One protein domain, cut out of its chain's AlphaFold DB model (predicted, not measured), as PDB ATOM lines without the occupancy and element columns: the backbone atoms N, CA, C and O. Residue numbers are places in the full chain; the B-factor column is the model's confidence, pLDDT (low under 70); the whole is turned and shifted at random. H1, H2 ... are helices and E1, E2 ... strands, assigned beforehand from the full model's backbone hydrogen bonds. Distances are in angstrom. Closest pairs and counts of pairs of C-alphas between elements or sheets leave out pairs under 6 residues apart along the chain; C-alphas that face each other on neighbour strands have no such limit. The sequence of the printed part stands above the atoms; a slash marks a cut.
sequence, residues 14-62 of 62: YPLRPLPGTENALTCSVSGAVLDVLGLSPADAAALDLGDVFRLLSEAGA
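AT A GLANCE: This is residues 14 to 62 of the 62 residues of an uncharacterized protein of Streptomyces paucisporeus (UniProt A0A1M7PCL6). Three short helices with their centres in a triangle, H1 set at a large angle to both H2 and H3, are joined to a wide loop of residues 16 to 28, whose tip near Asn 24 makes one end of the long axis while the last residues, after H3, make the other. At its foot the loop is closed by a short antiparallel pairing of residues 14 to 15 with residues 29 to 30 of E1. The printed part has 49 residues, with one named strand and three named helices in the order E1, H1, H2, H3, and its class is mostly helix. The whole is compact, with a radius of gyration of the C-alphas of 10.6 A, and elongated in outline, with spans of 31 by 20 by 13 A.

IN THESE COORDINATES: The printed part begins at Tyr 14, with its C-alpha at (175.512, 123.898, 193.294), and residues 14 to 28 hold no named element. E1 is residues 29 to 31, 6.9 A from first to last C-alpha, and begins at (180.031, 126.431, 194.453). H1 is residues 32 to 38 and measures 9.6 A. H2 is residues 42 to 47 and measures 9.1 A. H3, the longest helix, is residues 50 to 60, measures 15.2 A and ends with C-alpha 60 at (170.995, 132.506, 209.786).

HOW THE PARTS SIT: E1 pairs with no named strand; residues 29 to 30 of it pair antiparallel with residues 14 to 15. E1 and H1 meet only through their link. The closest C-alphas of E1 and H2, those of Val 30 and Ala 45, are 7.6 A apart. E1 and H3 are apart, but only just, with their closest C-alphas at 8.4 A. H1 and H2 only just touch, and only at the corner by their link, with 3 pairs of C-alphas within 8 A. Their closest C-alphas, those of Leu 35 and Pro 42, are 7.3 A apart, and their lines are about perpendicular at 74 degrees. H1 and H3 touch, with the C-alphas of Leu 38 and Leu 56 closest at 7.0 A, and run the same way at a steep tilt of 54 degrees. H2 and H3 are apart. In H1 and H3 every O i to N i+4 pair is within hydrogen-bond range; in H2 it is 1 of 2, beside 3 of 3 O i to N i+3 pairs.

THE WHOLE: The two C-alphas farthest apart are those of Asn 24 and Ala 62, at 33.2 A, and the first and last printed C-alphas are 24.4 A apart. The printed part has no cut and ends at residue 62, the chain's last residue. The links E1 to H1, H1 to H2 and H2 to H3 are tight. The mean pLDDT of the printed part is 81.2, and residues 24 and 61 to 62 are under 70.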
ATOM      1  N   TYR A  14     176.261 123.074 194.210       84.06
ATOM      2  CA  TYR A  14     175.512 123.898 193.294       84.06
ATOM      3  C   TYR A  14     176.381 125.090 192.912       84.06
ATOM      4  O   TYR A  14     176.927 125.753 193.803       84.06
ATOM      5  N   PRO A  15     176.588 125.332 191.609       84.50
ATOM      6  CA  PRO A  15     177.385 126.458 191.159       84.50
ATOM      7  C   PRO A  15     176.684 127.757 191.555       84.50
ATOM      8  O   PRO A  15     175.475 127.890 191.389       84.50
ATOM      9  N   LEU A  16     177.466 128.699 192.070       85.38
ATOM     10  CA  LEU A  16     177.013 130.051 192.356       85.38
ATOM     11  C   LEU A  16     177.303 130.956 191.164       85.38
ATOM     12  O   LEU A  16     178.209 130.695 190.359       85.38
ATOM     13  N   ARG A  17     176.585 132.073 191.098       84.88
ATOM     14  CA  ARG A  17     176.925 133.155 190.189       84.88
ATOM     15  C   ARG A  17     178.269 133.770 190.610       84.88
ATOM     16  O   ARG A  17     178.483 134.040 191.793       84.88
ATOM     17  N   PRO A  18     179.201 133.999 189.671       80.81
ATOM     18  CA  PRO A  18     180.421 134.722 189.989       80.81
ATOM     19  C   PRO A  18     180.094 136.152 190.427       80.81
ATOM     20  O   PRO A  18     179.172 136.782 189.901       80.81
ATOM     21  N   LEU A  19     180.878 136.668 191.375       77.31
ATOM     22  CA  LEU A  19     180.737 138.045 191.834       77.31
ATOM     23  C   LEU A  19     180.997 139.017 190.673       77.31
ATOM     24  O   LEU A  19     181.883 138.751 189.847       77.31
ATOM     25  N   PRO A  20     180.288 140.157 190.625       73.62
ATOM     26  CA  PRO A  20     180.514 141.173 189.604       73.62
ATOM     27  C   PRO A  20     181.982 141.624 189.615       73.62
ATOM     28  O   PRO A  20     182.514 142.015 190.654       73.62
ATOM     29  N   GLY A  21     182.654 141.538 188.463       75.94
ATOM     30  CA  GLY A  21     184.083 141.839 188.322       75.94
ATOM     31  C   GLY A  21     185.019 140.640 188.515       75.94
ATOM     32  O   GLY A  21     186.231 140.788 188.356       75.94
ATOM     33  N   THR A  22     184.490 139.448 188.815       73.62
ATOM     34  CA  THR A  22     185.268 138.199 188.965       73.62
ATOM     35  C   THR A  22     184.828 137.090 188.010       73.62
ATOM     36  O   THR A  22     185.282 135.955 188.141       73.62
ATOM     37  N   GLU A  23     184.001 137.423 187.013       71.81
ATOM     38  CA  GLU A  23     183.354 136.478 186.086       71.81
ATOM     39  C   GLU A  23     184.312 135.492 185.402       71.81
ATOM     40  O   GLU A  23     183.905 134.386 185.065       71.81
ATOM     41  N   ASN A  24     185.585 135.861 185.232       66.69
ATOM     42  CA  ASN A  24     186.610 135.011 184.621       66.69
ATOM     43  C   ASN A  24     187.702 134.537 185.604       66.69
ATOM     44  O   ASN A  24     188.656 133.877 185.199       66.69
ATOM     45  N   ALA A  25     187.610 134.919 186.878       70.56
ATOM     46  CA  ALA A  25     188.660 134.701 187.873       70.56
ATOM     47  C   ALA A  25     188.275 133.664 188.933       70.56
ATOM     48  O   ALA A  25     189.154 132.961 189.433       70.56
ATOM     49  N   LEU A  26     186.988 133.569 189.289       71.56
ATOM     50  CA  LEU A  26     186.522 132.722 190.384       71.56
ATOM     51  C   LEU A  26     185.185 132.062 190.049       71.56
ATOM     52  O   LEU A  26     184.159 132.720 189.903       71.56
ATOM     53  N   THR A  27     185.203 130.736 189.999       73.38
ATOM     54  CA  THR A  27     184.006 129.897 189.999       73.38
ATOM     55  C   THR A  27     183.777 129.392 191.417       73.38
ATOM     56  O   THR A  27     184.627 128.707 191.985       73.38
ATOM     57  N   CYS A  28     182.634 129.743 192.002       79.81
ATOM     58  CA  CYS A  28     182.264 129.330 193.352       79.81
ATOM     59  C   CYS A  28     181.138 128.297 193.309       79.81
ATOM     60  O   CYS A  28     180.324 128.264 192.386       79.81
ATOM     61  N   SER A  29     181.094 127.422 194.305       84.25
ATOM     62  CA  SER A  29     180.031 126.431 194.453       84.25
ATOM     63  C   SER A  29     179.722 126.235 195.927       84.25
ATOM     64  O   SER A  29     180.616 126.300 196.772       84.25
ATOM     65  N   VAL A  30     178.453 125.998 196.231       83.56
ATOM     66  CA  VAL A  30     177.948 125.815 197.592       83.56
ATOM     67  C   VAL A  30     177.449 124.386 197.770       83.56
ATOM     68  O   VAL A  30     176.905 123.796 196.844       83.56
ATOM     69  N   SER A  31     177.649 123.791 198.949       84.94
ATOM     70  CA  SER A  31     177.098 122.459 199.247       84.94
ATOM     71  C   SER A  31     175.582 122.525 199.452       84.94
ATOM     72  O   SER A  31     175.092 123.459 200.081       84.94
ATOM     73  N   GLY A  32     174.860 121.479 199.051       83.31
ATOM     74  CA  GLY A  32     173.427 121.315 199.304       83.31
ATOM     75  C   GLY A  32     173.070 121.392 200.787       83.31
ATOM     76  O   GLY A  32     172.065 121.985 201.132       83.31
ATOM     77  N   ALA A  33     173.949 120.932 201.683       84.88
ATOM     78  CA  ALA A  33     173.766 121.101 203.128       84.88
ATOM     79  C   ALA A  33     173.709 122.576 203.575       84.88
ATOM     80  O   ALA A  33     173.011 122.905 204.523       84.88
ATOM     81  N   VAL A  34     174.443 123.474 202.907       82.38
ATOM     82  CA  VAL A  34     174.370 124.916 203.198       82.38
ATOM     83  C   VAL A  34     173.083 125.498 202.621       82.38
ATOM     84  O   VAL A  34     172.458 126.322 203.274       82.38
ATOM     85  N   LEU A  35     172.649 125.045 201.440       84.25
ATOM     86  CA  LEU A  35     171.348 125.443 200.895       84.25
ATOM     87  C   LEU A  35     170.190 124.995 201.788       84.25
ATOM     88  O   LEU A  35     169.287 125.785 202.022       84.25
ATOM     89  N   ASP A  36     170.254 123.782 202.334       85.75
ATOM     90  CA  ASP A  36     169.264 123.243 203.267       85.75
ATOM     91  C   ASP A  36     169.168 124.098 204.540       85.75
ATOM     92  O   ASP A  36     168.078 124.514 204.925       85.75
ATOM     93  N   VAL A  37     170.313 124.482 205.121       85.69
ATOM     94  CA  VAL A  37     170.374 125.412 206.266       85.69
ATOM     95  C   VAL A  37     169.763 126.774 205.930       85.69
ATOM     96  O   VAL A  37     169.094 127.373 206.767       85.69
ATOM     97  N   LEU A  38     169.985 127.266 204.710       84.19
ATOM     98  CA  LEU A  38     169.424 128.531 204.241       84.19
ATOM     99  C   LEU A  38     167.967 128.401 203.750       84.19
ATOM    100  O   LEU A  38     167.355 129.411 203.414       84.19
ATOM    101  N   GLY A  39     167.407 127.186 203.694       87.12
ATOM    102  CA  GLY A  39     166.075 126.916 203.145       87.12
ATOM    103  C   GLY A  39     165.948 127.222 201.647       87.12
ATOM    104  O   GLY A  39     164.859 127.548 201.176       87.12
ATOM    105  N   LEU A  40     167.053 127.162 200.904       85.81
ATOM    106  CA  LEU A  40     167.131 127.550 199.499       85.81
ATOM    107  C   LEU A  40     167.076 126.348 198.565       85.81
ATOM    108  O   LEU A  40     167.670 125.300 198.819       85.81
ATOM    109  N   SER A  41     166.415 126.532 197.422       85.81
ATOM    110  CA  SER A  41     166.445 125.541 196.354       85.81
ATOM    111  C   SER A  41     167.729 125.666 195.528       85.81
ATOM    112  O   SER A  41     168.314 126.746 195.414       85.81
ATOM    113  N   PRO A  42     168.160 124.587 194.859       80.19
ATOM    114  CA  PRO A  42     169.326 124.635 193.978       80.19
ATOM    115  C   PRO A  42     169.172 125.592 192.789       80.19
ATOM    116  O   PRO A  42     170.165 126.093 192.267       80.19
ATOM    117  N   ALA A  43     167.935 125.887 192.379       84.44
ATOM    118  CA  ALA A  43     167.654 126.916 191.381       84.44
ATOM    119  C   ALA A  43     167.988 128.331 191.892       84.44
ATOM    120  O   ALA A  43     168.545 129.128 191.141       84.44
ATOM    121  N   ASP A  44     167.708 128.621 193.167       84.88
ATOM    122  CA  ASP A  44     168.066 129.895 193.799       84.88
ATOM    123  C   ASP A  44     169.583 130.012 193.980       84.88
ATOM    124  O   ASP A  44     170.156 131.074 193.748       84.88
ATOM    125  N   ALA A  45     170.260 128.901 194.288       80.88
ATOM    126  CA  ALA A  45     171.720 128.851 194.391       80.88
ATOM    127  C   ALA A  45     172.428 129.335 193.116       80.88
ATOM    128  O   ALA A  45     173.425 130.044 193.202       80.88
ATOM    129  N   ALA A  46     171.889 129.011 191.937       82.38
ATOM    130  CA  ALA A  46     172.456 129.445 190.659       82.38
ATOM    131  C   ALA A  46     172.328 130.961 190.414       82.38
ATOM    132  O   ALA A  46     173.089 131.527 189.627       82.38
ATOM    133  N   ALA A  47     171.361 131.616 191.064       84.75
ATOM    134  CA  ALA A  47     171.171 133.061 190.990       84.75
ATOM    135  C   ALA A  47     171.992 133.822 192.042       84.75
ATOM    136  O   ALA A  47     172.312 134.990 191.819       84.75
ATOM    137  N   LEU A  48     172.334 133.159 193.149       84.94
ATOM    138  CA  LEU A  48     173.086 133.729 194.261       84.94
ATOM    139  C   LEU A  48     174.567 133.838 193.936       84.94
ATOM    140  O   LEU A  48     175.170 132.920 193.377       84.94
ATOM    141  N   ASP A  49     175.165 134.948 194.350       86.06
ATOM    142  CA  ASP A  49     176.612 135.083 194.384       86.06
ATOM    143  C   ASP A  49     177.188 134.779 195.773       86.06
ATOM    144  O   ASP A  49     176.478 134.572 196.761       86.06
ATOM    145  N   LEU A  50     178.519 134.697 195.851       82.38
ATOM    146  CA  LEU A  50     179.215 134.405 197.104       82.38
ATOM    147  C   LEU A  50     178.878 135.436 198.202       82.38
ATOM    148  O   LEU A  50     178.815 135.077 199.376       82.38
ATOM    149  N   GLY A  51     178.666 136.700 197.833       84.94
ATOM    150  CA  GLY A  51     178.324 137.775 198.759       84.94
ATOM    151  C   GLY A  51     176.950 137.564 199.382       84.94
ATOM    152  O   GLY A  51     176.813 137.684 200.601       84.94
ATOM    153  N   ASP A  52     175.967 137.160 198.578       86.94
ATOM    154  CA  ASP A  52     174.640 136.802 199.081       86.94
ATOM    155  C   ASP A  52     174.690 135.608 200.037       86.94
ATOM    156  O   ASP A  52     174.079 135.650 201.104       86.94
ATOM    157  N   VAL A  53     175.458 134.563 199.707       83.75
ATOM    158  CA  VAL A  53     175.613 133.392 200.587       83.75
ATOM    159  C   VAL A  53     176.245 133.790 201.922       83.75
ATOM    160  O   VAL A  53     175.780 133.347 202.971       83.75
ATOM    161  N   PHE A  54     177.263 134.658 201.914       84.88
ATOM    162  CA  PHE A  54     177.853 135.189 203.148       84.88
ATOM    163  C   PHE A  54     176.852 136.012 203.966       84.88
ATOM    164  O   PHE A  54     176.812 135.872 205.190       84.88
ATOM    165  N   ARG A  55     176.034 136.842 203.308       87.31
ATOM    166  CA  ARG A  55     174.987 137.640 203.961       87.31
ATOM    167  C   ARG A  55     173.956 136.739 204.637       87.31
ATOM    168  O   ARG A  55     173.718 136.885 205.832       87.31
ATOM    169  N   LEU A  56     173.442 135.758 203.901       87.19
ATOM    170  CA  LEU A  56     172.443 134.804 204.378       87.19
ATOM    171  C   LEU A  56     172.973 133.927 205.511       87.19
ATOM    172  O   LEU A  56     172.268 133.692 206.488       87.19
ATOM    173  N   LEU A  57     174.228 133.480 205.431       84.56
ATOM    174  CA  LEU A  57     174.857 132.724 206.514       84.56
ATOM    175  C   LEU A  57     175.020 133.583 207.777       84.56
ATOM    176  O   LEU A  57     174.841 133.087 208.888       84.56
ATOM    177  N   SER A  58     175.327 134.873 207.611       85.00
ATOM    178  CA  SER A  58     175.389 135.823 208.723       85.00
ATOM    179  C   SER A  58     174.012 136.111 209.331       85.00
ATOM    180  O   SER A  58     173.939 136.366 210.528       85.00
ATOM    181  N   GLU A  59     172.943 136.088 208.532       84.25
ATOM    182  CA  GLU A  59     171.556 136.243 208.996       84.25
ATOM    183  C   GLU A  59     171.045 134.976 209.700       84.25
ATOM    184  O   GLU A  59     170.359 135.077 210.708       84.25
ATOM    185  N   ALA A  60     171.405 133.787 209.207       78.25
ATOM    186  CA  ALA A  60     170.995 132.506 209.786       78.25
ATOM    187  C   ALA A  60     171.735 132.150 211.090       78.25
ATOM    188  O   ALA A  60     171.259 131.318 211.861       78.25
ATOM    189  N   GLY A  61     172.915 132.734 211.322       69.69
ATOM    190  CA  GLY A  61     173.722 132.519 212.527       69.69
ATOM    191  C   GLY A  61     173.463 133.499 213.680       69.69
ATOM    192  O   GLY A  61     174.130 133.375 214.709       69.69
ATOM    193  N   ALA A  62     172.565 134.475 213.503       53.81
ATOM    194  CA  ALA A  62     172.152 135.446 214.523       53.81
ATOM    195  C   ALA A  62     170.935 134.948 215.319       53.81
ATOM    196  O   ALA A  62     170.885 135.242 216.536       53.81
TER     197      ALA A  62